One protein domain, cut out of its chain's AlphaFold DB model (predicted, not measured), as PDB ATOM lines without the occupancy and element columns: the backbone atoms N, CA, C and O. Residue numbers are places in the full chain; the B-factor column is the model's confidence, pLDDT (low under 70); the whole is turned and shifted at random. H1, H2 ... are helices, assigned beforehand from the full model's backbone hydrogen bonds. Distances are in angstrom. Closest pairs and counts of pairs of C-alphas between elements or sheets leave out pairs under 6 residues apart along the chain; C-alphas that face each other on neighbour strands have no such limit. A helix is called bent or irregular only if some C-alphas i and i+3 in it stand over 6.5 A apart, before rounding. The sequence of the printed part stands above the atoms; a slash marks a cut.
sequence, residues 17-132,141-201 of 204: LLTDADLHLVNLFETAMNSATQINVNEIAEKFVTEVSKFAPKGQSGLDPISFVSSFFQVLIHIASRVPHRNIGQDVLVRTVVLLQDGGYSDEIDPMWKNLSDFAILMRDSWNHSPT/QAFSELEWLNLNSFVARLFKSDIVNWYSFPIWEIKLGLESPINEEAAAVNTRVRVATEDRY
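Overview. This is residues 17 to 132 and 141 to 201 of the 204 residues of an uncharacterized protein of Eutypa lata (strain UCR-EL1) (UniProt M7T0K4). This is an elongated pile of crossed helices, with H3 and H7 in its middle. The hairpin of H1 and H2 lies toward one end of the long axis, where H1 packs on H3 and H2 crosses H4, and the hairpin of H8 and H9 makes the other end, joined to the rest by H9 packing on H7. The short H5 and H6 pack on H3. You have 177 printed residues with nine named helices, H1 to H9 in order, and no named strand; the class is all helix, and the packing is mostly crossed, with 3 of 11 touching pairs at a shallow tilt. The whole is compact, with a radius of gyration of the C-alphas of 16.8 A, and spans 54 by 35 by 28 A.

Along the chain. Find C-alpha 20 at (-23.811, -22.401, -30.070); from there H1 runs 20.9 A to residue 34. H2 holds residues 41 to 55, 21.1 A, and H3 residues 65 to 82, the longest at 25.8 A. H4 follows at residues 88 to 101, 20.3 A, then H5 at 111 to 116 and H6 at 119 to 127. Beyond the cut, H7 starts at C-alpha 145, (-19.477, -3.960, -51.166), and runs 22.5 A to residue 160. H8 is residues 168 to 179, and H9, residues 186 to 200, 21.9 A, ends at C-alpha 200, (-26.130, -12.001, -67.115). H5 and H9 are irregular: C-alphas 112 and 115 are 8.6 A apart, and C-alphas 196 and 199 are 7.3 A apart.

Arrangement. Begin at H3, the hub, which touches five helices. Its residues 77 to 82 touch H7, closest at the C-alphas of Ser 81 and Leu 151, 4.4 A, at a steep tilt of 60 degrees. H6 touches it at Phe 73 and Phe 119, C-alphas 5.8 A apart, and H5 at Pro 65 and Met 112, 6.1 A. H3 and H4, a helical hairpin, only just touch, with 3 pairs of C-alphas within 8 A, closest Ala 80 and Gln 90, 6.7 A. Residues 21 to 26 of H1 touch H3, closest Asp 22 and Val 75, C-alphas 6.2 A apart. H1 and H2 form a hairpin at a shallow tilt of 27 degrees, closest C-alphas Ala 32 and Phe 48, 5.6 A. H2 touches H4 at a steep tilt of 54 degrees, closest C-alphas Ala 45 and Thr 96, 5.0 A. H7 and H9 touch, closest C-alphas Ala 156 and Asp 199, 6.0 A. H8 and H9 form a hairpin, closest C-alphas Gly 177 and Val 189, 4.8 A, while H8 and H3 are apart. Every O i to N i+4 pair is within hydrogen-bond range in H1, H2, H3, H4, H6, H7 and H8; H9 has 9 of 11, and H5 has 0 of 2, with 1 of 3 O i to N i+3 pairs.

Size, cuts and confidence. The two C-alphas farthest apart, those of Asp 107 and Asn 183, are 56.5 A apart. Residues 133 to 140 are not printed, and C-alphas 132 and 141 are 12.8 A apart across the cut. Of the links that are printed whole, no link is long. Mean pLDDT of the printed part is 81.3; 36 residues are under 70, among them 103 to 111, 180 to 189 and 196 to 201.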
ATOM      1  N   LEU A  17     -24.060 -13.558 -34.850       60.31
ATOM      2  CA  LEU A  17     -24.186 -15.021 -34.827       60.31
ATOM      3  C   LEU A  17     -23.832 -15.515 -33.422       60.31
ATOM      4  O   LEU A  17     -22.672 -15.769 -33.107       60.31
ATOM      5  N   LEU A  18     -24.826 -15.525 -32.537       64.75
ATOM      6  CA  LEU A  18     -24.604 -15.481 -31.087       64.75
ATOM      7  C   LEU A  18     -25.051 -16.742 -30.344       64.75
ATOM      8  O   LEU A  18     -25.107 -16.739 -29.113       64.75
ATOM      9  N   THR A  19     -25.360 -17.830 -31.050       80.31
ATOM     10  CA  THR A  19     -25.696 -19.100 -30.398       80.31
ATOM     11  C   THR A  19     -24.714 -20.212 -30.746       80.31
ATOM     12  O   THR A  19     -24.164 -20.277 -31.847       80.31
ATOM     13  N   ASP A  20     -24.543 -21.155 -29.816       86.25
ATOM     14  CA  ASP A  20     -23.811 -22.401 -30.070       86.25
ATOM     15  C   ASP A  20     -24.373 -23.144 -31.298       86.25
ATOM     16  O   ASP A  20     -23.634 -23.826 -32.012       86.25
ATOM     17  N   ALA A  21     -25.673 -22.981 -31.573       88.25
ATOM     18  CA  ALA A  21     -26.330 -23.536 -32.747       88.25
ATOM     19  C   ALA A  21     -25.871 -22.865 -34.048       88.25
ATOM     20  O   ALA A  21     -25.552 -23.576 -35.004       88.25
ATOM     21  N   ASP A  22     -25.759 -21.538 -34.075       89.50
ATOM     22  CA  ASP A  22     -25.276 -20.799 -35.247       89.50
ATOM     23  C   ASP A  22     -23.836 -21.194 -35.591       89.50
ATOM     24  O   ASP A  22     -23.527 -21.539 -36.735       89.50
ATOM     25  N   LEU A  23     -22.964 -21.240 -34.577       90.25
ATOM     26  CA  LEU A  23     -21.577 -21.682 -34.733       90.25
ATOM     27  C   LEU A  23     -21.502 -23.125 -35.237       90.25
ATOM     28  O   LEU A  23     -20.671 -23.455 -36.089       90.25
ATOM     29  N   HIS A  24     -22.373 -24.004 -34.738       91.75
ATOM     30  CA  HIS A  24     -22.435 -25.379 -35.212       91.75
ATOM     31  C   HIS A  24     -22.825 -25.449 -36.694       91.75
ATOM     32  O   HIS A  24     -22.177 -26.163 -37.456       91.75
ATOM     33  N   LEU A  25     -23.815 -24.667 -37.131       93.06
ATOM     34  CA  LEU A  25     -24.248 -24.610 -38.529       93.06
ATOM     35  C   LEU A  25     -23.143 -24.108 -39.473       93.06
ATOM     36  O   LEU A  25     -22.942 -24.699 -40.539       93.06
ATOM     37  N   VAL A  26     -22.379 -23.087 -39.068       93.56
ATOM     38  CA  VAL A  26     -21.198 -22.617 -39.819       93.56
ATOM     39  C   VAL A  26     -20.174 -23.746 -39.968       93.56
ATOM     40  O   VAL A  26     -19.731 -24.047 -41.079       93.56
ATOM     41  N   ASN A  27     -19.851 -24.435 -38.871       93.06
ATOM     42  CA  ASN A  27     -18.888 -25.539 -38.876       93.06
ATOM     43  C   ASN A  27     -19.363 -26.739 -39.719       93.06
ATOM     44  O   ASN A  27     -18.545 -27.411 -40.359       93.06
ATOM     45  N   LEU A  28     -20.671 -27.019 -39.755       94.44
ATOM     46  CA  LEU A  28     -21.244 -28.056 -40.619       94.44
ATOM     47  C   LEU A  28     -21.021 -27.735 -42.101       94.44
ATOM     48  O   LEU A  28     -20.627 -28.623 -42.863       94.44
ATOM     49  N   PHE A  29     -21.214 -26.476 -42.506       94.62
ATOM     50  CA  PHE A  29     -20.962 -26.049 -43.881       94.62
ATOM     51  C   PHE A  29     -19.473 -26.140 -44.243       94.62
ATOM     52  O   PHE A  29     -19.128 -26.729 -45.271       94.62
ATOM     53  N   GLU A  30     -18.573 -25.645 -43.386       92.81
ATOM     54  CA  GLU A  30     -17.122 -25.772 -43.598       92.81
ATOM     55  C   GLU A  30     -16.698 -27.235 -43.742       92.81
ATOM     56  O   GLU A  30     -15.936 -27.592 -44.641       92.81
ATOM     57  N   THR A  31     -17.224 -28.104 -42.878       93.31
ATOM     58  CA  THR A  31     -16.937 -29.538 -42.918       93.31
ATOM     59  C   THR A  31     -17.425 -30.159 -44.224       93.31
ATOM     60  O   THR A  31     -16.692 -30.935 -44.843       93.31
ATOM     61  N   ALA A  32     -18.631 -29.813 -44.684       92.25
ATOM     62  CA  ALA A  32     -19.156 -30.291 -45.959       92.25
ATOM     63  C   ALA A  32     -18.243 -29.874 -47.123       92.25
ATOM     64  O   ALA A  32     -17.810 -30.742 -47.886       92.25
ATOM     65  N   MET A  33     -17.861 -28.596 -47.187       90.81
ATOM     66  CA  MET A  33     -16.981 -28.050 -48.226       90.81
ATOM     67  C   MET A  33     -15.577 -28.675 -48.214       90.81
ATOM     68  O   MET A  33     -15.054 -29.029 -49.269       90.81
ATOM     69  N   ASN A  34     -14.979 -28.864 -47.034       88.88
ATOM     70  CA  ASN A  34     -13.611 -29.380 -46.891       88.88
ATOM     71  C   ASN A  34     -13.507 -30.901 -47.052       88.88
ATOM     72  O   ASN A  34     -12.444 -31.429 -47.371       88.88
ATOM     73  N   SER A  35     -14.599 -31.626 -46.811       82.31
ATOM     74  CA  SER A  35     -14.625 -33.089 -46.920       82.31
ATOM     75  C   SER A  35     -14.814 -33.610 -48.347       82.31
ATOM     76  O   SER A  35     -14.712 -34.817 -48.574       82.31
ATOM     77  N   ALA A  36     -15.108 -32.723 -49.298       77.44
ATOM     78  CA  ALA A  36     -15.347 -33.079 -50.685       77.44
ATOM     79  C   ALA A  36     -14.035 -33.478 -51.378       77.44
ATOM     80  O   ALA A  36     -13.142 -32.659 -51.581       77.44
ATOM     81  N   THR A  37     -13.914 -34.747 -51.770       65.75
ATOM     82  CA  THR A  37     -12.759 -35.248 -52.538       65.75
ATOM     83  C   THR A  37     -12.808 -34.825 -54.006       65.75
ATOM     84  O   THR A  37     -11.771 -34.743 -54.665       65.75
ATOM     85  N   GLN A  38     -14.006 -34.527 -54.512       76.38
ATOM     86  CA  GLN A  38     -14.268 -33.984 -55.836       76.38
ATOM     87  C   GLN A  38     -15.298 -32.855 -55.726       76.38
ATOM     88  O   GLN A  38     -16.197 -32.895 -54.889       76.38
ATOM     89  N   ILE A  39     -15.182 -31.850 -56.597       81.12
ATOM     90  CA  ILE A  39     -16.154 -30.756 -56.685       81.12
ATOM     91  C   ILE A  39     -17.452 -31.304 -57.298       81.12
ATOM     92  O   ILE A  39     -17.603 -31.344 -58.519       81.12
ATOM     93  N   ASN A  40     -18.378 -31.743 -56.442       90.00
ATOM     94  CA  ASN A  40     -19.735 -32.137 -56.806       90.00
ATOM     95  C   ASN A  40     -20.742 -31.371 -55.937       90.00
ATOM     96  O   ASN A  40     -20.924 -31.672 -54.761       90.00
ATOM     97  N   VAL A  41     -21.399 -30.374 -56.536       92.00
ATOM     98  CA  VAL A  41     -22.357 -29.489 -55.849       92.00
ATOM     99  C   VAL A  41     -23.467 -30.273 -55.160       92.00
ATOM    100  O   VAL A  41     -23.832 -29.941 -54.036       92.00
ATOM    101  N   ASN A  42     -23.993 -31.304 -55.829       91.88
ATOM    102  CA  ASN A  42     -25.086 -32.099 -55.285       91.88
ATOM    103  C   ASN A  42     -24.610 -32.839 -54.044       91.88
ATOM    104  O   ASN A  42     -25.126 -32.555 -52.978       91.88
ATOM    105  N   GLU A  43     -23.572 -33.668 -54.148       91.12
ATOM    106  CA  GLU A  43     -23.065 -34.459 -53.014       91.12
ATOM    107  C   GLU A  43     -22.707 -33.599 -51.790       91.12
ATOM    108  O   GLU A  43     -22.964 -33.997 -50.653       91.12
ATOM    109  N   ILE A  44     -22.136 -32.407 -52.003       93.94
ATOM    110  CA  ILE A  44     -21.794 -31.494 -50.903       93.94
ATOM    111  C   ILE A  44     -23.061 -30.943 -50.239       93.94
ATOM    112  O   ILE A  44     -23.174 -30.994 -49.014       93.94
ATOM    113  N   ALA A  45     -24.014 -30.435 -51.028       93.81
ATOM    114  CA  ALA A  45     -25.270 -29.893 -50.509       93.81
ATOM    115  C   ALA A  45     -26.101 -30.977 -49.808       93.81
ATOM    116  O   ALA A  45     -26.617 -30.773 -48.718       93.81
ATOM    117  N   GLU A  46     -26.157 -32.160 -50.403       91.12
ATOM    118  CA  GLU A  46     -26.773 -33.377 -49.887       91.12
ATOM    119  C   GLU A  46     -26.223 -33.777 -48.511       91.12
ATOM    120  O   GLU A  46     -26.973 -34.003 -47.552       91.12
ATOM    121  N   LYS A  47     -24.894 -33.798 -48.383       91.19
ATOM    122  CA  LYS A  47     -24.220 -34.048 -47.111       91.19
ATOM    123  C   LYS A  47     -24.530 -32.958 -46.087       91.19
ATOM    124  O   LYS A  47     -24.825 -33.280 -44.940       91.19
ATOM    125  N   PHE A  48     -24.488 -31.691 -46.491       93.56
ATOM    126  CA  PHE A  48     -24.785 -30.575 -45.598       93.56
ATOM    127  C   PHE A  48     -26.229 -30.634 -45.075       93.56
ATOM    128  O   PHE A  48     -26.433 -30.616 -43.864       93.56
ATOM    129  N   VAL A  49     -27.218 -30.824 -45.957       91.19
ATOM    130  CA  VAL A  49     -28.637 -30.990 -45.591       91.19
ATOM    131  C   VAL A  49     -28.843 -32.175 -44.651       91.19
ATOM    132  O   VAL A  49     -29.600 -32.067 -43.686       91.19
ATOM    133  N   THR A  50     -28.147 -33.290 -44.888       88.88
ATOM    134  CA  THR A  50     -28.205 -34.468 -44.009       88.88
ATOM    135  C   THR A  50     -27.755 -34.130 -42.588       88.88
ATOM    136  O   THR A  50     -28.437 -34.483 -41.627       88.88
ATOM    137  N   GLU A  51     -26.620 -33.447 -42.433       90.62
ATOM    138  CA  GLU A  51     -26.101 -33.092 -41.109       90.62
ATOM    139  C   GLU A  51     -26.951 -32.013 -40.421       90.62
ATOM    140  O   GLU A  51     -27.252 -32.146 -39.237       90.62
ATOM    141  N   VAL A  52     -27.439 -31.012 -41.162       90.44
ATOM    142  CA  VAL A  52     -28.393 -30.011 -40.644       90.44
ATOM    143  C   VAL A  52     -29.666 -30.688 -40.137       90.44
ATOM    144  O   VAL A  52     -30.132 -30.390 -39.041       90.44
ATOM    145  N   SER A  53     -30.198 -31.656 -40.887       86.38
ATOM    146  CA  SER A  53     -31.407 -32.392 -40.503       86.38
ATOM    147  C   SER A  53     -31.205 -33.230 -39.236       86.38
ATOM    148  O   SER A  53     -32.117 -33.328 -38.419       86.38
ATOM    149  N   LYS A  54     -30.008 -33.797 -39.028       86.62
ATOM    150  CA  LYS A  54     -29.645 -34.490 -37.776       86.62
ATOM    151  C   LYS A  54     -29.499 -33.529 -36.594       86.62
ATOM    152  O   LYS A  54     -29.785 -33.909 -35.460       86.62
ATOM    153  N   PHE A  55     -29.025 -32.310 -36.849       87.75
ATOM    154  CA  PHE A  55     -28.818 -31.283 -35.828       87.75
ATOM    155  C   PHE A  55     -30.112 -30.561 -35.408       87.75
ATOM    156  O   PHE A  55     -30.190 -30.024 -34.299       87.75
ATOM    157  N   ALA A  56     -31.128 -30.586 -36.271       81.69
ATOM    158  CA  ALA A  56     -32.429 -29.944 -36.106       81.69
ATOM    159  C   ALA A  56     -33.136 -30.290 -34.763       81.69
ATOM    160  O   ALA A  56     -32.707 -31.203 -34.071       81.69
ATOM    161  N   PRO A  57     -34.222 -29.604 -34.360       67.00
ATOM    162  CA  PRO A  57     -34.832 -29.605 -33.011       67.00
ATOM    163  C   PRO A  57     -35.132 -30.961 -32.370       67.00
ATOM    164  O   PRO A  57     -35.148 -31.088 -31.150       67.00
ATOM    165  N   LYS A  58     -35.396 -31.993 -33.181       62.50
ATOM    166  CA  LYS A  58     -35.541 -33.381 -32.700       62.50
ATOM    167  C   LYS A  58     -34.190 -34.027 -32.323       62.50
ATOM    168  O   LYS A  58     -34.156 -35.193 -31.940       62.50
ATOM    169  N   GLY A  59     -33.101 -33.274 -32.446       61.06
ATOM    170  CA  GLY A  59     -31.700 -33.610 -32.229       61.06
ATOM    171  C   GLY A  59     -31.046 -32.733 -31.151       61.06
ATOM    172  O   GLY A  59     -31.552 -32.642 -30.036       61.06
ATOM    173  N   GLN A  60     -29.870 -32.161 -31.449       75.25
ATOM    174  CA  GLN A  60     -28.927 -31.611 -30.451       75.25
ATOM    175  C   GLN A  60     -28.928 -30.080 -30.318       75.25
ATOM    176  O   GLN A  60     -28.312 -29.567 -29.387       75.25
ATOM    177  N   SER A  61     -29.591 -29.346 -31.216       81.38
ATOM    178  CA  SER A  61     -29.505 -27.875 -31.267       81.38
ATOM    179  C   SER A  61     -30.089 -27.145 -30.059       81.38
ATOM    180  O   SER A  61     -29.725 -25.999 -29.814       81.38
ATOM    181  N   GLY A  62     -31.001 -27.769 -29.308       83.31
ATOM    182  CA  GLY A  62     -31.662 -27.138 -28.159       83.31
ATOM    183  C   GLY A  62     -32.678 -26.044 -28.521       83.31
ATOM    184  O   GLY A  62     -33.270 -25.455 -27.618       83.31
ATOM    185  N   LEU A  63     -32.908 -25.796 -29.813       86.19
ATOM    186  CA  LEU A  63     -33.898 -24.852 -30.335       86.19
ATOM    187  C   LEU A  63     -35.197 -25.580 -30.691       86.19
ATOM    188  O   LEU A  63     -35.174 -26.742 -31.092       86.19
ATOM    189  N   ASP A  64     -36.338 -24.898 -30.582       85.75
ATOM    190  CA  ASP A  64     -37.590 -25.390 -31.160       85.75
ATOM    191  C   ASP A  64     -37.577 -25.265 -32.705       85.75
ATOM    192  O   ASP A  64     -36.750 -24.532 -33.252       85.75
ATOM    193  N   PRO A  65     -38.478 -25.951 -33.436       83.88
ATOM    194  CA  PRO A  65     -38.491 -25.936 -34.902       83.88
ATOM    195  C   PRO A  65     -38.534 -24.576 -35.575       83.88
ATOM    196  O   PRO A  65     -37.858 -24.397 -36.583       83.88
ATOM    197  N   ILE A  66     -39.281 -23.621 -35.034       84.00
ATOM    198  CA  ILE A  66     -39.403 -22.305 -35.661       84.00
ATOM    199  C   ILE A  66     -38.095 -21.539 -35.460       84.00
ATOM    200  O   ILE A  66     -37.504 -21.051 -36.425       84.00
ATOM    201  N   SER A  67     -37.588 -21.525 -34.223       86.56
ATOM    202  CA  SER A  67     -36.321 -20.865 -33.887       86.56
ATOM    203  C   SER A  67     -35.134 -21.464 -34.644       86.56
ATOM    204  O   SER A  67     -34.270 -20.725 -35.108       86.56
ATOM    205  N   PHE A  68     -35.100 -22.789 -34.825       88.44
ATOM    206  CA  PHE A  68     -34.048 -23.457 -35.591       88.44
ATOM    207  C   PHE A  68     -34.072 -23.075 -37.071       88.44
ATOM    208  O   PHE A  68     -33.029 -22.779 -37.642       88.44
ATOM    209  N   VAL A  69     -35.252 -23.073 -37.701       88.12
ATOM    210  CA  VAL A  69     -35.389 -22.698 -39.115       88.12
ATOM    211  C   VAL A  69     -34.986 -21.238 -39.331       88.12
ATOM    212  O   VAL A  69     -34.260 -20.941 -40.281       88.12
ATOM    213  N   SER A  70     -35.394 -20.343 -38.428       88.06
ATOM    214  CA  SER A  70     -34.974 -18.939 -38.444       88.06
ATOM    215  C   SER A  70     -33.451 -18.787 -38.310       88.06
ATOM    216  O   SER A  70     -32.825 -18.162 -39.167       88.06
ATOM    217  N   SER A  71     -32.841 -19.421 -37.300       89.81
ATOM    218  CA  SER A  71     -31.379 -19.431 -37.092       89.81
ATOM    219  C   SER A  71     -30.641 -19.987 -38.314       89.81
ATOM    220  O   SER A  71     -29.700 -19.371 -38.812       89.81
ATOM    221  N   PHE A  72     -31.128 -21.092 -38.888       92.31
ATOM    222  CA  PHE A  72     -30.547 -21.677 -40.091       92.31
ATOM    223  C   PHE A  72     -30.523 -20.702 -41.267       92.31
ATOM    224  O   PHE A  72     -29.474 -20.531 -41.889       92.31
ATOM    225  N   PHE A  73     -31.646 -20.052 -41.582       92.31
ATOM    226  CA  PHE A  73     -31.684 -19.115 -42.704       92.31
ATOM    227  C   PHE A  73     -30.840 -17.870 -42.453       92.31
ATOM    228  O   PHE A  73     -30.184 -17.406 -43.385       92.31
ATOM    229  N   GLN A  74     -30.796 -17.367 -41.220       91.31
ATOM    230  CA  GLN A  74     -29.916 -16.261 -40.859       91.31
ATOM    231  C   GLN A  74     -28.443 -16.634 -41.088       91.31
ATOM    232  O   GLN A  74     -27.735 -15.942 -41.821       91.31
ATOM    233  N   VAL A  75     -27.994 -17.777 -40.559       93.06
ATOM    234  CA  VAL A  75     -26.634 -18.293 -40.787       93.06
ATOM    235  C   VAL A  75     -26.357 -18.480 -42.277       93.06
ATOM    236  O   VAL A  75     -25.301 -18.081 -42.764       93.06
ATOM    237  N   LEU A  76     -27.305 -19.044 -43.027       94.69
ATOM    238  CA  LEU A  76     -27.155 -19.277 -44.462       94.69
ATOM    239  C   LEU A  76     -26.949 -17.968 -45.239       94.69
ATOM    240  O   LEU A  76     -26.100 -17.922 -46.129       94.69
ATOM    241  N   ILE A  77     -27.678 -16.904 -44.886       93.81
ATOM    242  CA  ILE A  77     -27.523 -15.564 -45.473       93.81
ATOM    243  C   ILE A  77     -26.130 -15.003 -45.176       93.81
ATOM    244  O   ILE A  77     -25.443 -14.529 -46.087       93.81
ATOM    245  N   HIS A  78     -25.670 -15.109 -43.929       92.31
ATOM    246  CA  HIS A  78     -24.333 -14.653 -43.561       92.31
ATOM    247  C   HIS A  78     -23.243 -15.441 -44.294       92.31
ATOM    248  O   HIS A  78     -22.341 -14.828 -44.865       92.31
ATOM    249  N   ILE A  79     -23.350 -16.771 -44.388       94.75
ATOM    250  CA  ILE A  79     -22.420 -17.588 -45.184       94.75
ATOM    251  C   ILE A  79     -22.452 -17.148 -46.655       94.75
ATOM    252  O   ILE A  79     -21.395 -16.932 -47.246       94.75
ATOM    253  N   ALA A  80     -23.634 -16.944 -47.244       95.25
ATOM    254  CA  ALA A  80     -23.777 -16.501 -48.632       95.25
ATOM    255  C   ALA A  80     -23.094 -15.154 -48.913       95.25
ATOM    256  O   ALA A  80     -22.507 -14.983 -49.982       95.25
ATOM    257  N   SER A  81     -23.110 -14.227 -47.951       93.00
ATOM    258  CA  SER A  81     -22.382 -12.953 -48.052       93.00
ATOM    259  C   SER A  81     -20.854 -13.135 -48.031       93.00
ATOM    260  O   SER A  81     -20.109 -12.369 -48.641       93.00
ATOM    261  N   ARG A  82     -20.353 -14.190 -47.382       92.81
ATOM    262  CA  ARG A  82     -18.915 -14.471 -47.247       92.81
ATOM    263  C   ARG A  82     -18.349 -15.317 -48.381       92.81
ATOM    264  O   ARG A  82     -17.170 -15.194 -48.709       92.81
ATOM    265  N   VAL A  83     -19.164 -16.171 -48.995       93.44
ATOM    266  CA  VAL A  83     -18.727 -17.011 -50.115       93.44
ATOM    267  C   VAL A  83     -18.558 -16.144 -51.370       93.44
ATOM    268  O   VAL A  83     -19.529 -15.542 -51.820       93.44
ATOM    269  N   PRO A  84     -17.376 -16.102 -52.012       92.44
ATOM    270  CA  PRO A  84     -17.184 -15.301 -53.220       92.44
ATOM    271  C   PRO A  84     -18.205 -15.646 -54.317       92.44
ATOM    272  O   PRO A  84     -18.442 -16.820 -54.594       92.44
ATOM    273  N   HIS A  85     -18.771 -14.642 -54.990       89.31
ATOM    274  CA  HIS A  85     -19.821 -14.779 -56.019       89.31
ATOM    275  C   HIS A  85     -19.489 -15.754 -57.174       89.31
ATOM    276  O   HIS A  85     -20.389 -16.263 -57.841       89.31
ATOM    277  N   ARG A  86     -18.205 -16.057 -57.412       87.62
ATOM    278  CA  ARG A  86     -17.730 -17.027 -58.427       87.62
ATOM    279  C   ARG A  86     -17.272 -18.368 -57.852       87.62
ATOM    280  O   ARG A  86     -16.796 -19.222 -58.597       87.62
ATOM    281  N   ASN A  87     -17.360 -18.545 -56.539       90.06
ATOM    282  CA  ASN A  87     -16.993 -19.782 -55.869       90.06
ATOM    283  C   ASN A  87     -18.150 -20.792 -55.950       90.06
ATOM    284  O   ASN A  87     -19.319 -20.427 -55.843       90.06
ATOM    285  N   ILE A  88     -17.814 -22.077 -56.091       91.56
ATOM    286  CA  ILE A  88     -18.783 -23.180 -56.155       91.56
ATOM    287  C   ILE A  88     -19.672 -23.281 -54.904       91.56
ATOM    288  O   ILE A  88     -20.785 -23.790 -54.975       91.56
ATOM    289  N   GLY A  89     -19.210 -22.759 -53.765       93.56
ATOM    290  CA  GLY A  89     -19.986 -22.657 -52.536       93.56
ATOM    291  C   GLY A  89     -21.308 -21.915 -52.740       93.56
ATOM    292  O   GLY A  89     -22.293 -22.289 -52.120       93.56
ATOM    293  N   GLN A  90     -21.377 -20.949 -53.668       94.25
ATOM    294  CA  GLN A  90     -22.635 -20.284 -54.021       94.25
ATOM    295  C   GLN A  90     -23.660 -21.279 -54.572       94.25
ATOM    296  O   GLN A  90     -24.817 -21.292 -54.156       94.25
ATOM    297  N   ASP A  91     -23.226 -22.164 -55.470       94.62
ATOM    298  CA  ASP A  91     -24.092 -23.189 -56.049       94.62
ATOM    299  C   ASP A  91     -24.480 -24.253 -55.003       94.62
ATOM    300  O   ASP A  91     -25.610 -24.742 -55.021       94.62
ATOM    301  N   VAL A  92     -23.586 -24.575 -54.057       95.62
ATOM    302  CA  VAL A  92     -23.873 -25.479 -52.922       95.62
ATOM    303  C   VAL A  92     -24.949 -24.895 -52.008       95.62
ATOM    304  O   VAL A  92     -25.895 -25.602 -51.655       95.62
ATOM    305  N   LEU A  93     -24.853 -23.613 -51.645       96.50
ATOM    306  CA  LEU A  93     -25.851 -22.941 -50.807       96.50
ATOM    307  C   LEU A  93     -27.223 -22.918 -51.491       96.50
ATOM    308  O   LEU A  93     -28.229 -23.259 -50.875       96.50
ATOM    309  N   VAL A  94     -27.268 -22.589 -52.786       95.19
ATOM    310  CA  VAL A  94     -28.515 -22.596 -53.574       95.19
ATOM    311  C   VAL A  94     -29.108 -23.997 -53.606       95.19
ATOM    312  O   VAL A  94     -30.285 -24.185 -53.303       95.19
ATOM    313  N   ARG A  95     -28.284 -25.007 -53.910       94.69
ATOM    314  CA  ARG A  95     -28.730 -26.401 -53.954       94.69
ATOM    315  C   ARG A  95     -29.226 -26.893 -52.596       94.69
ATOM    316  O   ARG A  95     -30.167 -27.676 -52.561       94.69
ATOM    317  N   THR A  96     -28.651 -26.409 -51.499       93.94
ATOM    318  CA  THR A  96     -29.110 -26.703 -50.134       93.94
ATOM    319  C   THR A  96     -30.546 -26.224 -49.928       93.94
ATOM    320  O   THR A  96     -31.387 -27.012 -49.503       93.94
ATOM    321  N   VAL A  97     -30.866 -24.977 -50.302       92.62
ATOM    322  CA  VAL A  97     -32.245 -24.456 -50.216       92.62
ATOM    323  C   VAL A  97     -33.197 -25.272 -51.092       92.62
ATOM    324  O   VAL A  97     -34.295 -25.600 -50.649       92.62
ATOM    325  N   VAL A  98     -32.756 -25.665 -52.295       90.88
ATOM    326  CA  VAL A  98     -33.536 -26.535 -53.192       90.88
ATOM    327  C   VAL A  98     -33.884 -27.861 -52.544       90.88
ATOM    328  O   VAL A  98     -35.050 -28.237 -52.493       90.88
ATOM    329  N   LEU A  99     -32.892 -28.549 -51.992       89.44
ATOM    330  CA  LEU A  99     -33.097 -29.841 -51.348       89.44
ATOM    331  C   LEU A  99     -34.019 -29.746 -50.122       89.44
ATOM    332  O   LEU A  99     -34.829 -30.648 -49.905       89.44
ATOM    333  N   LEU A 100     -33.921 -28.659 -49.347       86.88
ATOM    334  CA  LEU A 100     -34.792 -28.410 -48.193       86.88
ATOM    335  C   LEU A 100     -36.243 -28.130 -48.611       86.88
ATOM    336  O   LEU A 100     -37.161 -28.641 -47.972       86.88
ATOM    337  N   GLN A 101     -36.466 -27.362 -49.685       82.25
ATOM    338  CA  GLN A 101     -37.815 -27.062 -50.181       82.25
ATOM    339  C   GLN A 101     -38.476 -28.277 -50.846       82.25
ATOM    340  O   GLN A 101     -39.654 -28.541 -50.598       82.25
ATOM    341  N   ASP A 102     -37.722 -29.026 -51.655       79.12
ATOM    342  CA  ASP A 102     -38.210 -30.209 -52.376       79.12
ATOM    343  C   ASP A 102     -38.488 -31.401 -51.439       79.12
ATOM    344  O   ASP A 102     -39.056 -32.409 -51.861       79.12
ATOM    345  N   GLY A 103     -38.100 -31.307 -50.160       65.06
ATOM    346  CA  GLY A 103     -38.301 -32.363 -49.166       65.06
ATOM    347  C   GLY A 103     -37.427 -33.601 -49.402       65.06
ATOM    348  O   GLY A 103     -37.726 -34.677 -48.892       65.06
ATOM    349  N   GLY A 104     -36.352 -33.469 -50.182       51.53
ATOM    350  CA  GLY A 104     -35.641 -34.578 -50.824       51.53
ATOM    351  C   GLY A 104     -34.720 -35.430 -49.945       51.53
ATOM    352  O   GLY A 104     -33.839 -36.078 -50.505       51.53
ATOM    353  N   TYR A 105     -34.870 -35.439 -48.615       49.53
ATOM    354  CA  TYR A 105     -33.931 -36.152 -47.729       49.53
ATOM    355  C   TYR A 105     -34.521 -37.227 -46.807       49.53
ATOM    356  O   TYR A 105     -33.763 -38.084 -46.350       49.53
ATOM    357  N   SER A 106     -35.838 -37.270 -46.581       48.22
ATOM    358  CA  SER A 106     -36.503 -38.424 -45.952       48.22
ATOM    359  C   SER A 106     -38.028 -38.377 -46.123       48.22
ATOM    360  O   SER A 106     -38.615 -37.304 -46.238       48.22
ATOM    361  N   ASP A 107     -38.687 -39.542 -46.067       48.06
ATOM    362  CA  ASP A 107     -40.160 -39.674 -45.996       48.06
ATOM    363  C   ASP A 107     -40.766 -39.023 -44.729       48.06
ATOM    364  O   ASP A 107     -41.980 -38.873 -44.600       48.06
ATOM    365  N   GLU A 108     -39.909 -38.601 -43.797       48.12
ATOM    366  CA  GLU A 108     -40.226 -37.817 -42.611       48.12
ATOM    367  C   GLU A 108     -39.869 -36.344 -42.844       48.12
ATOM    368  O   GLU A 108     -39.129 -35.760 -42.051       48.12
ATOM    369  N   ILE A 109     -40.357 -35.740 -43.939       52.34
ATOM    370  CA  ILE A 109     -40.241 -34.290 -44.154       52.34
ATOM    371  C   ILE A 109     -40.720 -33.620 -42.877       52.34
ATOM    372  O   ILE A 109     -41.915 -33.646 -42.562       52.34
ATOM    373  N   ASP A 110     -39.786 -33.042 -42.130       61.66
ATOM    374  CA  ASP A 110     -40.169 -32.250 -40.989       61.66
ATOM    375  C   ASP A 110     -40.891 -31.026 -41.565       61.66
ATOM    376  O   ASP A 110     -40.287 -30.264 -42.332       61.66
ATOM    377  N   PRO A 111     -42.194 -30.850 -41.280       66.81
ATOM    378  CA  PRO A 111     -42.995 -29.779 -41.857       66.81
ATOM    379  C   PRO A 111     -42.416 -28.379 -41.599       66.81
ATOM    380  O   PRO A 111     -42.883 -27.427 -42.223       66.81
ATOM    381  N   MET A 112     -41.398 -28.252 -40.738       77.62
ATOM    382  CA  MET A 112     -40.677 -27.012 -40.458       77.62
ATOM    383  C   MET A 112     -40.017 -26.354 -41.681       77.62
ATOM    384  O   MET A 112     -39.961 -25.133 -41.732       77.62
ATOM    385  N   TRP A 113     -39.577 -27.111 -42.696       80.75
ATOM    386  CA  TRP A 113     -38.941 -26.524 -43.893       80.75
ATOM    387  C   TRP A 113     -39.942 -26.042 -44.951       80.75
ATOM    388  O   TRP A 113     -39.574 -25.379 -45.926       80.75
ATOM    389  N   LYS A 114     -41.226 -26.378 -44.792       70.31
ATOM    390  CA  LYS A 114     -42.247 -26.109 -45.802       70.31
ATOM    391  C   LYS A 114     -42.473 -24.604 -45.968       70.31
ATOM    392  O   LYS A 114     -42.641 -23.875 -44.997       70.31
ATOM    393  N   ASN A 115     -42.573 -24.159 -47.221       66.94
ATOM    394  CA  ASN A 115     -42.842 -22.774 -47.633       66.94
ATOM    395  C   ASN A 115     -41.770 -21.734 -47.267       66.94
ATOM    396  O   ASN A 115     -41.974 -20.571 -47.607       66.94
ATOM    397  N   LEU A 116     -40.662 -22.122 -46.619       72.81
ATOM    398  CA  LEU A 116     -39.533 -21.233 -46.302       72.81
ATOM    399  C   LEU A 116     -39.988 -19.887 -45.687       72.81
ATOM    400  O   LEU A 116     -39.444 -18.839 -46.033       72.81
ATOM    401  N   SER A 117     -41.038 -19.887 -44.851       67.38
ATOM    402  CA  SER A 117     -41.817 -18.669 -44.554       67.38
ATOM    403  C   SER A 117     -40.984 -17.541 -43.951       67.38
ATOM    404  O   SER A 117     -41.186 -16.380 -44.308       67.38
ATOM    405  N   ASP A 118     -40.014 -17.887 -43.108       78.94
ATOM    406  CA  ASP A 118     -39.164 -16.906 -42.431       78.94
ATOM    407  C   ASP A 118     -37.998 -16.459 -43.319       78.94
ATOM    408  O   ASP A 118     -37.448 -15.378 -43.128       78.94
ATOM    409  N   PHE A 119     -37.656 -17.233 -44.356       88.38
ATOM    410  CA  PHE A 119     -36.504 -16.938 -45.201       88.38
ATOM    411  C   PHE A 119     -36.666 -15.613 -45.951       88.38
ATOM    412  O   PHE A 119     -35.727 -14.827 -46.037       88.38
ATOM    413  N   ALA A 120     -37.866 -15.331 -46.463       85.69
ATOM    414  CA  ALA A 120     -38.131 -14.079 -47.169       85.69
ATOM    415  C   ALA A 120     -38.052 -12.853 -46.244       85.69
ATOM    416  O   ALA A 120     -37.616 -11.790 -46.684       85.69
ATOM    417  N   ILE A 121     -38.466 -12.998 -44.980       86.75
ATOM    418  CA  ILE A 121     -38.407 -11.927 -43.979       86.75
ATOM    419  C   ILE A 121     -36.946 -11.671 -43.605       86.75
ATOM    420  O   ILE A 121     -36.471 -10.555 -43.773       86.75
ATOM    421  N   LEU A 122     -36.207 -12.722 -43.239       90.12
ATOM    422  CA  LEU A 122     -34.791 -12.627 -42.873       90.12
ATOM    423  C   LEU A 122     -33.923 -12.088 -44.016       90.12
ATOM    424  O   LEU A 122     -33.024 -11.280 -43.789       90.12
ATOM    425  N   MET A 123     -34.208 -12.492 -45.260       90.31
ATOM    426  CA  MET A 123     -33.521 -11.955 -46.435       90.31
ATOM    427  C   MET A 123     -33.819 -10.469 -46.626       90.31
ATOM    428  O   MET A 123     -32.908  -9.705 -46.925       90.31
ATOM    429  N   ARG A 124     -35.077 -10.044 -46.447       87.31
ATOM    430  CA  ARG A 124     -35.456  -8.630 -46.538       87.31
ATOM    431  C   ARG A 124     -34.775  -7.798 -45.455       87.31
ATOM    432  O   ARG A 124     -34.307  -6.710 -45.766       87.31
ATOM    433  N   ASP A 125     -34.733  -8.296 -44.226       86.88
ATOM    434  CA  ASP A 125     -34.081  -7.606 -43.114       86.88
ATOM    435  C   ASP A 125     -32.584  -7.460 -43.394       86.88
ATOM    436  O   ASP A 125     -32.062  -6.348 -43.366       86.88
ATOM    437  N   SER A 126     -31.940  -8.544 -43.843       87.12
ATOM    438  CA  SER A 126     -30.543  -8.522 -44.298       87.12
ATOM    439  C   SER A 126     -30.313  -7.533 -45.445       87.12
ATOM    440  O   SER A 126     -29.258  -6.908 -45.533       87.12
ATOM    441  N   TRP A 127     -31.305  -7.359 -46.323       84.69
ATOM    442  CA  TRP A 127     -31.217  -6.455 -47.468       84.69
ATOM    443  C   TRP A 127     -31.071  -4.980 -47.066       84.69
ATOM    444  O   TRP A 127     -30.510  -4.186 -47.821       84.69
ATOM    445  N   ASN A 128     -31.560  -4.606 -45.880       82.50
ATOM    446  CA  ASN A 128     -31.462  -3.234 -45.382       82.50
ATOM    447  C   ASN A 128     -30.035  -2.870 -44.936       82.50
ATOM    448  O   ASN A 128     -29.711  -1.691 -44.898       82.50
ATOM    449  N   HIS A 129     -29.160  -3.853 -44.697       79.69
ATOM    450  CA  HIS A 129     -27.751  -3.632 -44.343       79.69
ATOM    451  C   HIS A 129     -26.838  -3.439 -45.572       79.69
ATOM    452  O   HIS A 129     -25.636  -3.703 -45.518       79.69
ATOM    453  N   SER A 130     -27.394  -3.031 -46.718       74.69
ATOM    454  CA  SER A 130     -26.614  -2.749 -47.929       74.69
ATOM    455  C   SER A 130     -25.624  -1.594 -47.693       74.69
ATOM    456  O   SER A 130     -26.027  -0.567 -47.149       74.69
ATOM    457  N   PRO A 131     -24.374  -1.682 -48.200       68.75
ATOM    458  CA  PRO A 131     -23.353  -0.627 -48.078       68.75
ATOM    459  C   PRO A 131     -23.737   0.697 -48.746       68.75
ATOM    460  O   PRO A 131     -22.990   1.666 -48.684       68.75
ATOM    461  N   THR A 132     -24.845   0.708 -49.487       64.00
ATOM    462  CA  THR A 132     -25.327   1.879 -50.222       64.00
ATOM    463  C   THR A 132     -26.445   2.619 -49.497       64.00
ATOM    464  O   THR A 132     -26.882   3.653 -49.995       64.00
ATOM    465  N   GLN A 141     -23.404  -3.362 -38.477       64.88
ATOM    466  CA  GLN A 141     -23.830  -4.544 -39.236       64.88
ATOM    467  C   GLN A 141     -23.878  -4.359 -40.760       64.88
ATOM    468  O   GLN A 141     -24.267  -5.291 -41.470       64.88
ATOM    469  N   ALA A 142     -23.463  -3.205 -41.295       75.81
ATOM    470  CA  ALA A 142     -23.454  -2.977 -42.740       75.81
ATOM    471  C   ALA A 142     -22.558  -3.989 -43.486       75.81
ATOM    472  O   ALA A 142     -21.405  -4.243 -43.119       75.81
ATOM    473  N   PHE A 143     -23.066  -4.561 -44.579       83.06
ATOM    474  CA  PHE A 143     -22.260  -5.395 -45.467       83.06
ATOM    475  C   PHE A 143     -21.218  -4.549 -46.190       83.06
ATOM    476  O   PHE A 143     -21.514  -3.463 -46.673       83.06
ATOM    477  N   SER A 144     -20.009  -5.080 -46.374       84.75
ATOM    478  CA  SER A 144     -19.078  -4.498 -47.349       84.75
ATOM    479  C   SER A 144     -19.609  -4.646 -48.786       84.75
ATOM    480  O   SER A 144     -20.422  -5.526 -49.069       84.75
ATOM    481  N   GLU A 145     -19.102  -3.849 -49.738       82.56
ATOM    482  CA  GLU A 145     -19.477  -3.960 -51.166       82.56
ATOM    483  C   GLU A 145     -19.323  -5.393 -51.701       82.56
ATOM    484  O   GLU A 145     -20.175  -5.898 -52.434       82.56
ATOM    485  N   LEU A 146     -18.242  -6.072 -51.309       85.50
ATOM    486  CA  LEU A 146     -17.979  -7.442 -51.737       85.50
ATOM    487  C   LEU A 146     -18.973  -8.434 -51.126       85.50
ATOM    488  O   LEU A 146     -19.441  -9.329 -51.825       85.50
ATOM    489  N   GLU A 147     -19.303  -8.279 -49.846       87.81
ATOM    490  CA  GLU A 147     -20.283  -9.140 -49.175       87.81
ATOM    491  C   GLU A 147     -21.677  -8.967 -49.758       87.81
ATOM    492  O   GLU A 147     -22.386  -9.946 -49.993       87.81
ATOM    493  N   TRP A 148     -22.022  -7.724 -50.085       87.50
ATOM    494  CA  TRP A 148     -23.248  -7.402 -50.787       87.50
ATOM    495  C   TRP A 148     -23.302  -8.051 -52.170       87.50
ATOM    496  O   TRP A 148     -24.301  -8.675 -52.526       87.50
ATOM    497  N   LEU A 149     -22.216  -7.975 -52.944       87.38
ATOM    498  CA  LEU A 149     -22.127  -8.625 -54.251       87.38
ATOM    499  C   LEU A 149     -22.281 -10.149 -54.147       87.38
ATOM    500  O   LEU A 149     -22.984 -10.761 -54.950       87.38
ATOM    501  N   ASN A 150     -21.642 -10.763 -53.153       91.62
ATOM    502  CA  ASN A 150     -21.734 -12.198 -52.899       91.62
ATOM    503  C   ASN A 150     -23.166 -12.622 -52.544       91.62
ATOM    504  O   ASN A 150     -23.692 -13.562 -53.147       91.62
ATOM    505  N   LEU A 151     -23.826 -11.889 -51.642       92.06
ATOM    506  CA  LEU A 151     -25.214 -12.146 -51.261       92.06
ATOM    507  C   LEU A 151     -26.178 -11.971 -52.446       92.06
ATOM    508  O   LEU A 151     -27.076 -12.784 -52.652       92.06
ATOM    509  N   ASN A 152     -25.960 -10.958 -53.283       89.38
ATOM    510  CA  ASN A 152     -26.753 -10.761 -54.496       89.38
ATOM    511  C   ASN A 152     -26.600 -11.912 -55.487       89.38
ATOM    512  O   ASN A 152     -27.579 -12.369 -56.076       89.38
ATOM    513  N   SER A 153     -25.383 -12.427 -55.629       90.38
ATOM    514  CA  SER A 153     -25.102 -13.581 -56.474       90.38
ATOM    515  C   SER A 153     -25.830 -14.844 -55.984       90.38
ATOM    516  O   SER A 153     -26.329 -15.634 -56.791       90.38
ATOM    517  N   PHE A 154     -25.944 -15.030 -54.665       93.31
ATOM    518  CA  PHE A 154     -26.762 -16.088 -54.063       93.31
ATOM    519  C   PHE A 154     -28.249 -15.924 -54.407       93.31
ATOM    520  O   PHE A 154     -28.884 -16.852 -54.914       93.31
ATOM    521  N   VAL A 155     -28.795 -14.722 -54.198       90.94
ATOM    522  CA  VAL A 155     -30.207 -14.413 -54.462       90.94
ATOM    523  C   VAL A 155     -30.569 -14.558 -55.941       90.94
ATOM    524  O   VAL A 155     -31.594 -15.163 -56.255       90.94
ATOM    525  N   ALA A 156     -29.721 -14.088 -56.859       88.75
ATOM    526  CA  ALA A 156     -29.927 -14.251 -58.298       88.75
ATOM    527  C   ALA A 156     -30.012 -15.735 -58.699       88.75
ATOM    528  O   ALA A 156     -30.870 -16.139 -59.486       88.75
ATOM    529  N   ARG A 157     -29.173 -16.592 -58.103       91.25
ATOM    530  CA  ARG A 157     -29.229 -18.041 -58.345       91.25
ATOM    531  C   ARG A 157     -30.473 -18.701 -57.751       91.25
ATOM    532  O   ARG A 157     -31.046 -19.564 -58.411       91.25
ATOM    533  N   LEU A 158     -30.902 -18.305 -56.549       90.50
ATOM    534  CA  LEU A 158     -32.155 -18.794 -55.956       90.50
ATOM    535  C   LEU A 158     -33.358 -18.435 -56.826       90.50
ATOM    536  O   LEU A 158     -34.227 -19.273 -57.076       90.50
ATOM    537  N   PHE A 159     -33.372 -17.208 -57.337       87.25
ATOM    538  CA  PHE A 159     -34.378 -16.745 -58.277       87.25
ATOM    539  C   PHE A 159     -34.384 -17.596 -59.555       87.25
ATOM    540  O   PHE A 159     -35.428 -18.091 -59.965       87.25
ATOM    541  N   LYS A 160     -33.208 -17.876 -60.128       87.88
ATOM    542  CA  LYS A 160     -33.061 -18.760 -61.294       87.88
ATOM    543  C   LYS A 160     -33.497 -20.211 -61.042       87.88
ATOM    544  O   LYS A 160     -33.806 -20.917 -61.998       87.88
ATOM    545  N   SER A 161     -33.481 -20.676 -59.791       86.88
ATOM    546  CA  SER A 161     -33.990 -22.005 -59.425       86.88
ATOM    547  C   SER A 161     -35.512 -22.075 -59.251       86.88
ATOM    548  O   SER A 161     -36.009 -23.145 -58.921       86.88
ATOM    549  N   ASP A 162     -36.245 -20.973 -59.462       84.50
ATOM    550  CA  ASP A 162     -37.710 -20.874 -59.324       84.50
ATOM    551  C   ASP A 162     -38.251 -21.212 -57.914       84.50
ATOM    552  O   ASP A 162     -39.442 -21.456 -57.722       84.50
ATOM    553  N   ILE A 163     -37.381 -21.177 -56.901       82.94
ATOM    554  CA  ILE A 163     -37.703 -21.495 -55.496       82.94
ATOM    555  C   ILE A 163     -38.279 -20.309 -54.743       82.94
ATOM    556  O   ILE A 163     -39.116 -20.467 -53.848       82.94
ATOM    557  N   VAL A 164     -37.825 -19.113 -55.112       83.69
ATOM    558  CA  VAL A 164     -38.238 -17.849 -54.515       83.69
ATOM    559  C   VAL A 164     -38.746 -16.902 -55.589       83.69
ATOM    560  O   VAL A 164     -38.239 -16.858 -56.707       83.69
ATOM    561  N   ASN A 165     -39.732 -16.091 -55.224       81.81
ATOM    562  CA  ASN A 165     -40.299 -15.063 -56.081       81.81
ATOM    563  C   ASN A 165     -39.998 -13.685 -55.465       81.81
ATOM    564  O   ASN A 165     -40.825 -13.100 -54.766       81.81
ATOM    565  N   TRP A 166     -38.768 -13.207 -55.668       84.38
ATOM    566  CA  TRP A 166     -38.236 -11.985 -55.047       84.38
ATOM    567  C   TRP A 166     -37.908 -10.881 -56.069       84.38
ATOM    568  O   TRP A 166     -36.940 -10.144 -55.895       84.38
ATOM    569  N   TYR A 167     -38.720 -10.715 -57.125       78.00
ATOM    570  CA  TYR A 167     -38.500  -9.684 -58.165       78.00
ATOM    571  C   TYR A 167     -38.371  -8.257 -57.612       78.00
ATOM    572  O   TYR A 167     -37.787  -7.390 -58.260       78.00
ATOM    573  N   SER A 168     -38.927  -7.998 -56.428       80.31
ATOM    574  CA  SER A 168     -38.854  -6.694 -55.778       80.31
ATOM    575  C   SER A 168     -37.415  -6.250 -55.513       80.31
ATOM    576  O   SER A 168     -37.135  -5.072 -55.691       80.31
ATOM    577  N   PHE A 169     -36.499  -7.162 -55.162       80.94
ATOM    578  CA  PHE A 169     -35.113  -6.810 -54.830       80.94
ATOM    579  C   PHE A 169     -34.346  -6.185 -56.005       80.94
ATOM    580  O   PHE A 169     -33.941  -5.030 -55.880       80.94
ATOM    581  N   PRO A 170     -34.208  -6.833 -57.181       74.38
ATOM    582  CA  PRO A 170     -33.520  -6.207 -58.310       74.38
ATOM    583  C   PRO A 170     -34.222  -4.931 -58.798       74.38
ATOM    584  O   PRO A 170     -33.557  -4.000 -59.245       74.38
ATOM    585  N   ILE A 171     -35.556  -4.843 -58.688       79.88
ATOM    586  CA  ILE A 171     -36.294  -3.615 -59.020       79.88
ATOM    587  C   ILE A 171     -35.922  -2.481 -58.061       79.88
ATOM    588  O   ILE A 171     -35.730  -1.353 -58.514       79.88
ATOM    589  N   TRP A 172     -35.821  -2.756 -56.759       81.44
ATOM    590  CA  TRP A 172     -35.407  -1.763 -55.771       81.44
ATOM    591  C   TRP A 172     -33.983  -1.287 -56.025       81.44
ATOM    592  O   TRP A 172     -33.779  -0.080 -56.066       81.44
ATOM    593  N   GLU A 173     -33.038  -2.187 -56.305       78.88
ATOM    594  CA  GLU A 173     -31.649  -1.811 -56.611       78.88
ATOM    595  C   GLU A 173     -31.549  -0.930 -57.864       78.88
ATOM    596  O   GLU A 173     -30.868   0.096 -57.851       78.88
ATOM    597  N   ILE A 174     -32.272  -1.272 -58.940       76.62
ATOM    598  CA  ILE A 174     -32.309  -0.457 -60.166       76.62
ATOM    599  C   ILE A 174     -32.939   0.906 -59.887       76.62
ATOM    600  O   ILE A 174     -32.407   1.927 -60.320       76.62
ATOM    601  N   LYS A 175     -34.076   0.928 -59.183       78.75
ATOM    602  CA  LYS A 175     -34.778   2.167 -58.851       78.75
ATOM    603  C   LYS A 175     -33.875   3.076 -58.031       78.75
ATOM    604  O   LYS A 175     -33.706   4.233 -58.386       78.75
ATOM    605  N   LEU A 176     -33.268   2.531 -56.983       74.44
ATOM    606  CA  LEU A 176     -32.337   3.253 -56.139       74.44
ATOM    607  C   LEU A 176     -31.157   3.759 -56.968       74.44
ATOM    608  O   LEU A 176     -30.930   4.952 -56.976       74.44
ATOM    609  N   GLY A 177     -30.473   2.925 -57.755       72.88
ATOM    610  CA  GLY A 177     -29.316   3.369 -58.544       72.88
ATOM    611  C   GLY A 177     -29.620   4.423 -59.619       72.88
ATOM    612  O   GLY A 177     -28.755   5.235 -59.932       72.88
ATOM    613  N   LEU A 178     -30.824   4.424 -60.204       76.44
ATOM    614  CA  LEU A 178     -31.203   5.369 -61.267       76.44
ATOM    615  C   LEU A 178     -31.896   6.637 -60.756       76.44
ATOM    616  O   LEU A 178     -31.824   7.670 -61.422       76.44
ATOM    617  N   GLU A 179     -32.595   6.554 -59.625       78.31
ATOM    618  CA  GLU A 179     -33.332   7.674 -59.026       78.31
ATOM    619  C   GLU A 179     -32.554   8.359 -57.888       78.31
ATOM    620  O   GLU A 179     -33.022   9.375 -57.370       78.31
ATOM    621  N   SER A 180     -31.366   7.849 -57.529       68.50
ATOM    622  CA  SER A 180     -30.421   8.498 -56.614       68.50
ATOM    623  C   SER A 180     -30.166   9.958 -57.004       68.50
ATOM    624  O   SER A 180     -29.941  10.256 -58.186       68.50
ATOM    625  N   PRO A 181     -30.137  10.897 -56.043       69.06
ATOM    626  CA  PRO A 181     -29.756  12.264 -56.345       69.06
ATOM    627  C   PRO A 181     -28.287  12.334 -56.803       69.06
ATOM    628  O   PRO A 181     -27.446  11.529 -56.418       69.06
ATOM    629  N   ILE A 182     -27.960  13.334 -57.630       60.00
ATOM    630  CA  ILE A 182     -26.648  13.483 -58.304       60.00
ATOM    631  C   ILE A 182     -25.467  13.612 -57.312       60.00
ATOM    632  O   ILE A 182     -24.310  13.494 -57.708       60.00
ATOM    633  N   ASN A 183     -25.744  13.877 -56.033       64.69
ATOM    634  CA  ASN A 183     -24.744  13.988 -54.973       64.69
ATOM    635  C   ASN A 183     -24.390  12.651 -54.296       64.69
ATOM    636  O   ASN A 183     -23.466  12.653 -53.487       64.69
ATOM    637  N   GLU A 184     -25.082  11.545 -54.597       62.56
ATOM    638  CA  GLU A 184     -24.667  10.220 -54.127       62.56
ATOM    639  C   GLU A 184     -23.339   9.801 -54.772       62.56
ATOM    640  O   GLU A 184     -23.033  10.128 -55.924       62.56
ATOM    641  N   GLU A 185     -22.528   9.059 -54.019       66.44
ATOM    642  CA  GLU A 185     -21.224   8.615 -54.487       66.44
ATOM    643  C   GLU A 185     -21.374   7.683 -55.699       66.44
ATOM    644  O   GLU A 185     -22.078   6.674 -55.662       66.44
ATOM    645  N   ALA A 186     -20.667   7.990 -56.793       65.94
ATOM    646  CA  ALA A 186     -20.730   7.204 -58.027       65.94
ATOM    647  C   ALA A 186     -20.385   5.715 -57.815       65.94
ATOM    648  O   ALA A 186     -20.822   4.864 -58.591       65.94
ATOM    649  N   ALA A 187     -19.617   5.391 -56.769       66.25
ATOM    650  CA  ALA A 187     -19.344   4.021 -56.348       66.25
ATOM    651  C   ALA A 187     -20.623   3.292 -55.897       66.25
ATOM    652  O   ALA A 187     -20.894   2.205 -56.399       66.25
ATOM    653  N   ALA A 188     -21.458   3.912 -55.057       66.12
ATOM    654  CA  ALA A 188     -22.722   3.334 -54.597       66.12
ATOM    655  C   ALA A 188     -23.694   3.077 -55.761       66.12
ATOM    656  O   ALA A 188     -24.255   1.986 -55.885       66.12
ATOM    657  N   VAL A 189     -23.820   4.038 -56.683       67.00
ATOM    658  CA  VAL A 189     -24.636   3.893 -57.902       67.00
ATOM    659  C   VAL A 189     -24.129   2.744 -58.785       67.00
ATOM    660  O   VAL A 189     -24.914   1.906 -59.234       67.00
ATOM    661  N   ASN A 190     -22.814   2.654 -59.008       70.56
ATOM    662  CA  ASN A 190     -22.221   1.570 -59.793       70.56
ATOM    663  C   ASN A 190     -22.406   0.198 -59.131       70.56
ATOM    664  O   ASN A 190     -22.669  -0.776 -59.836       70.56
ATOM    665  N   THR A 191     -22.319   0.115 -57.801       72.12
ATOM    666  CA  THR A 191     -22.579  -1.115 -57.041       72.12
ATOM    667  C   THR A 191     -24.013  -1.593 -57.242       72.12
ATOM    668  O   THR A 191     -24.206  -2.756 -57.596       72.12
ATOM    669  N   ARG A 192     -25.008  -0.700 -57.132       73.50
ATOM    670  CA  ARG A 192     -26.432  -1.020 -57.366       73.50
ATOM    671  C   ARG A 192     -26.677  -1.552 -58.783       73.50
ATOM    672  O   ARG A 192     -27.323  -2.583 -58.973       73.50
ATOM    673  N   VAL A 193     -26.096  -0.902 -59.796       72.38
ATOM    674  CA  VAL A 193     -26.207  -1.337 -61.204       72.38
ATOM    675  C   VAL A 193     -25.499  -2.675 -61.446       72.38
ATOM    676  O   VAL A 193     -26.021  -3.545 -62.148       72.38
ATOM    677  N   ARG A 194     -24.312  -2.872 -60.869       73.56
ATOM    678  CA  ARG A 194     -23.543  -4.118 -60.995       73.56
ATOM    679  C   ARG A 194     -24.279  -5.296 -60.361       73.56
ATOM    680  O   ARG A 194     -24.372  -6.354 -60.973       73.56
ATOM    681  N   VAL A 195     -24.846  -5.090 -59.179       71.00
ATOM    682  CA  VAL A 195     -25.690  -6.062 -58.482       71.00
ATOM    683  C   VAL A 195     -26.897  -6.462 -59.332       71.00
ATOM    684  O   VAL A 195     -27.122  -7.646 -59.563       71.00
ATOM    685  N   ALA A 196     -27.621  -5.489 -59.887       68.56
ATOM    686  CA  ALA A 196     -28.790  -5.762 -60.719       68.56
ATOM    687  C   ALA A 196     -28.464  -6.504 -62.033       68.56
ATOM    688  O   ALA A 196     -29.359  -7.048 -62.680       68.56
ATOM    689  N   THR A 197     -27.197  -6.513 -62.461       69.62
ATOM    690  CA  THR A 197     -26.756  -7.085 -63.744       69.62
ATOM    691  C   THR A 197     -25.976  -8.396 -63.619       69.62
ATOM    692  O   THR A 197     -25.709  -9.028 -64.646       69.62
ATOM    693  N   GLU A 198     -25.667  -8.847 -62.397       65.38
ATOM    694  CA  GLU A 198     -24.950 -10.105 -62.107       65.38
ATOM    695  C   GLU A 198     -25.610 -11.321 -62.790       65.38
ATOM    696  O   GLU A 198     -24.918 -12.212 -63.284       65.38
ATOM    697  N   ASP A 199     -26.934 -11.284 -62.971       51.66
ATOM    698  CA  ASP A 199     -27.729 -12.351 -63.591       51.66
ATOM    699  C   ASP A 199     -27.294 -12.696 -65.037       51.66
ATOM    700  O   ASP A 199     -27.496 -13.811 -65.524       51.66
ATOM    701  N   ARG A 200     -26.614 -11.773 -65.738       43.97
ATOM    702  CA  ARG A 200     -26.130 -12.001 -67.115       43.97
ATOM    703  C   ARG A 200     -24.790 -12.727 -67.221       43.97
ATOM    704  O   ARG A 200     -24.489 -13.231 -68.302       43.97
ATOM    705  N   TYR A 201     -23.992 -12.803 -66.157       42.62
ATOM    706  CA  TYR A 201     -22.627 -13.349 -66.226       42.62
ATOM    707  C   TYR A 201     -22.460 -14.724 -65.572       42.62
ATOM    708  O   TYR A 201     -21.386 -15.315 -65.665       42.62
TER     709      TYR A 201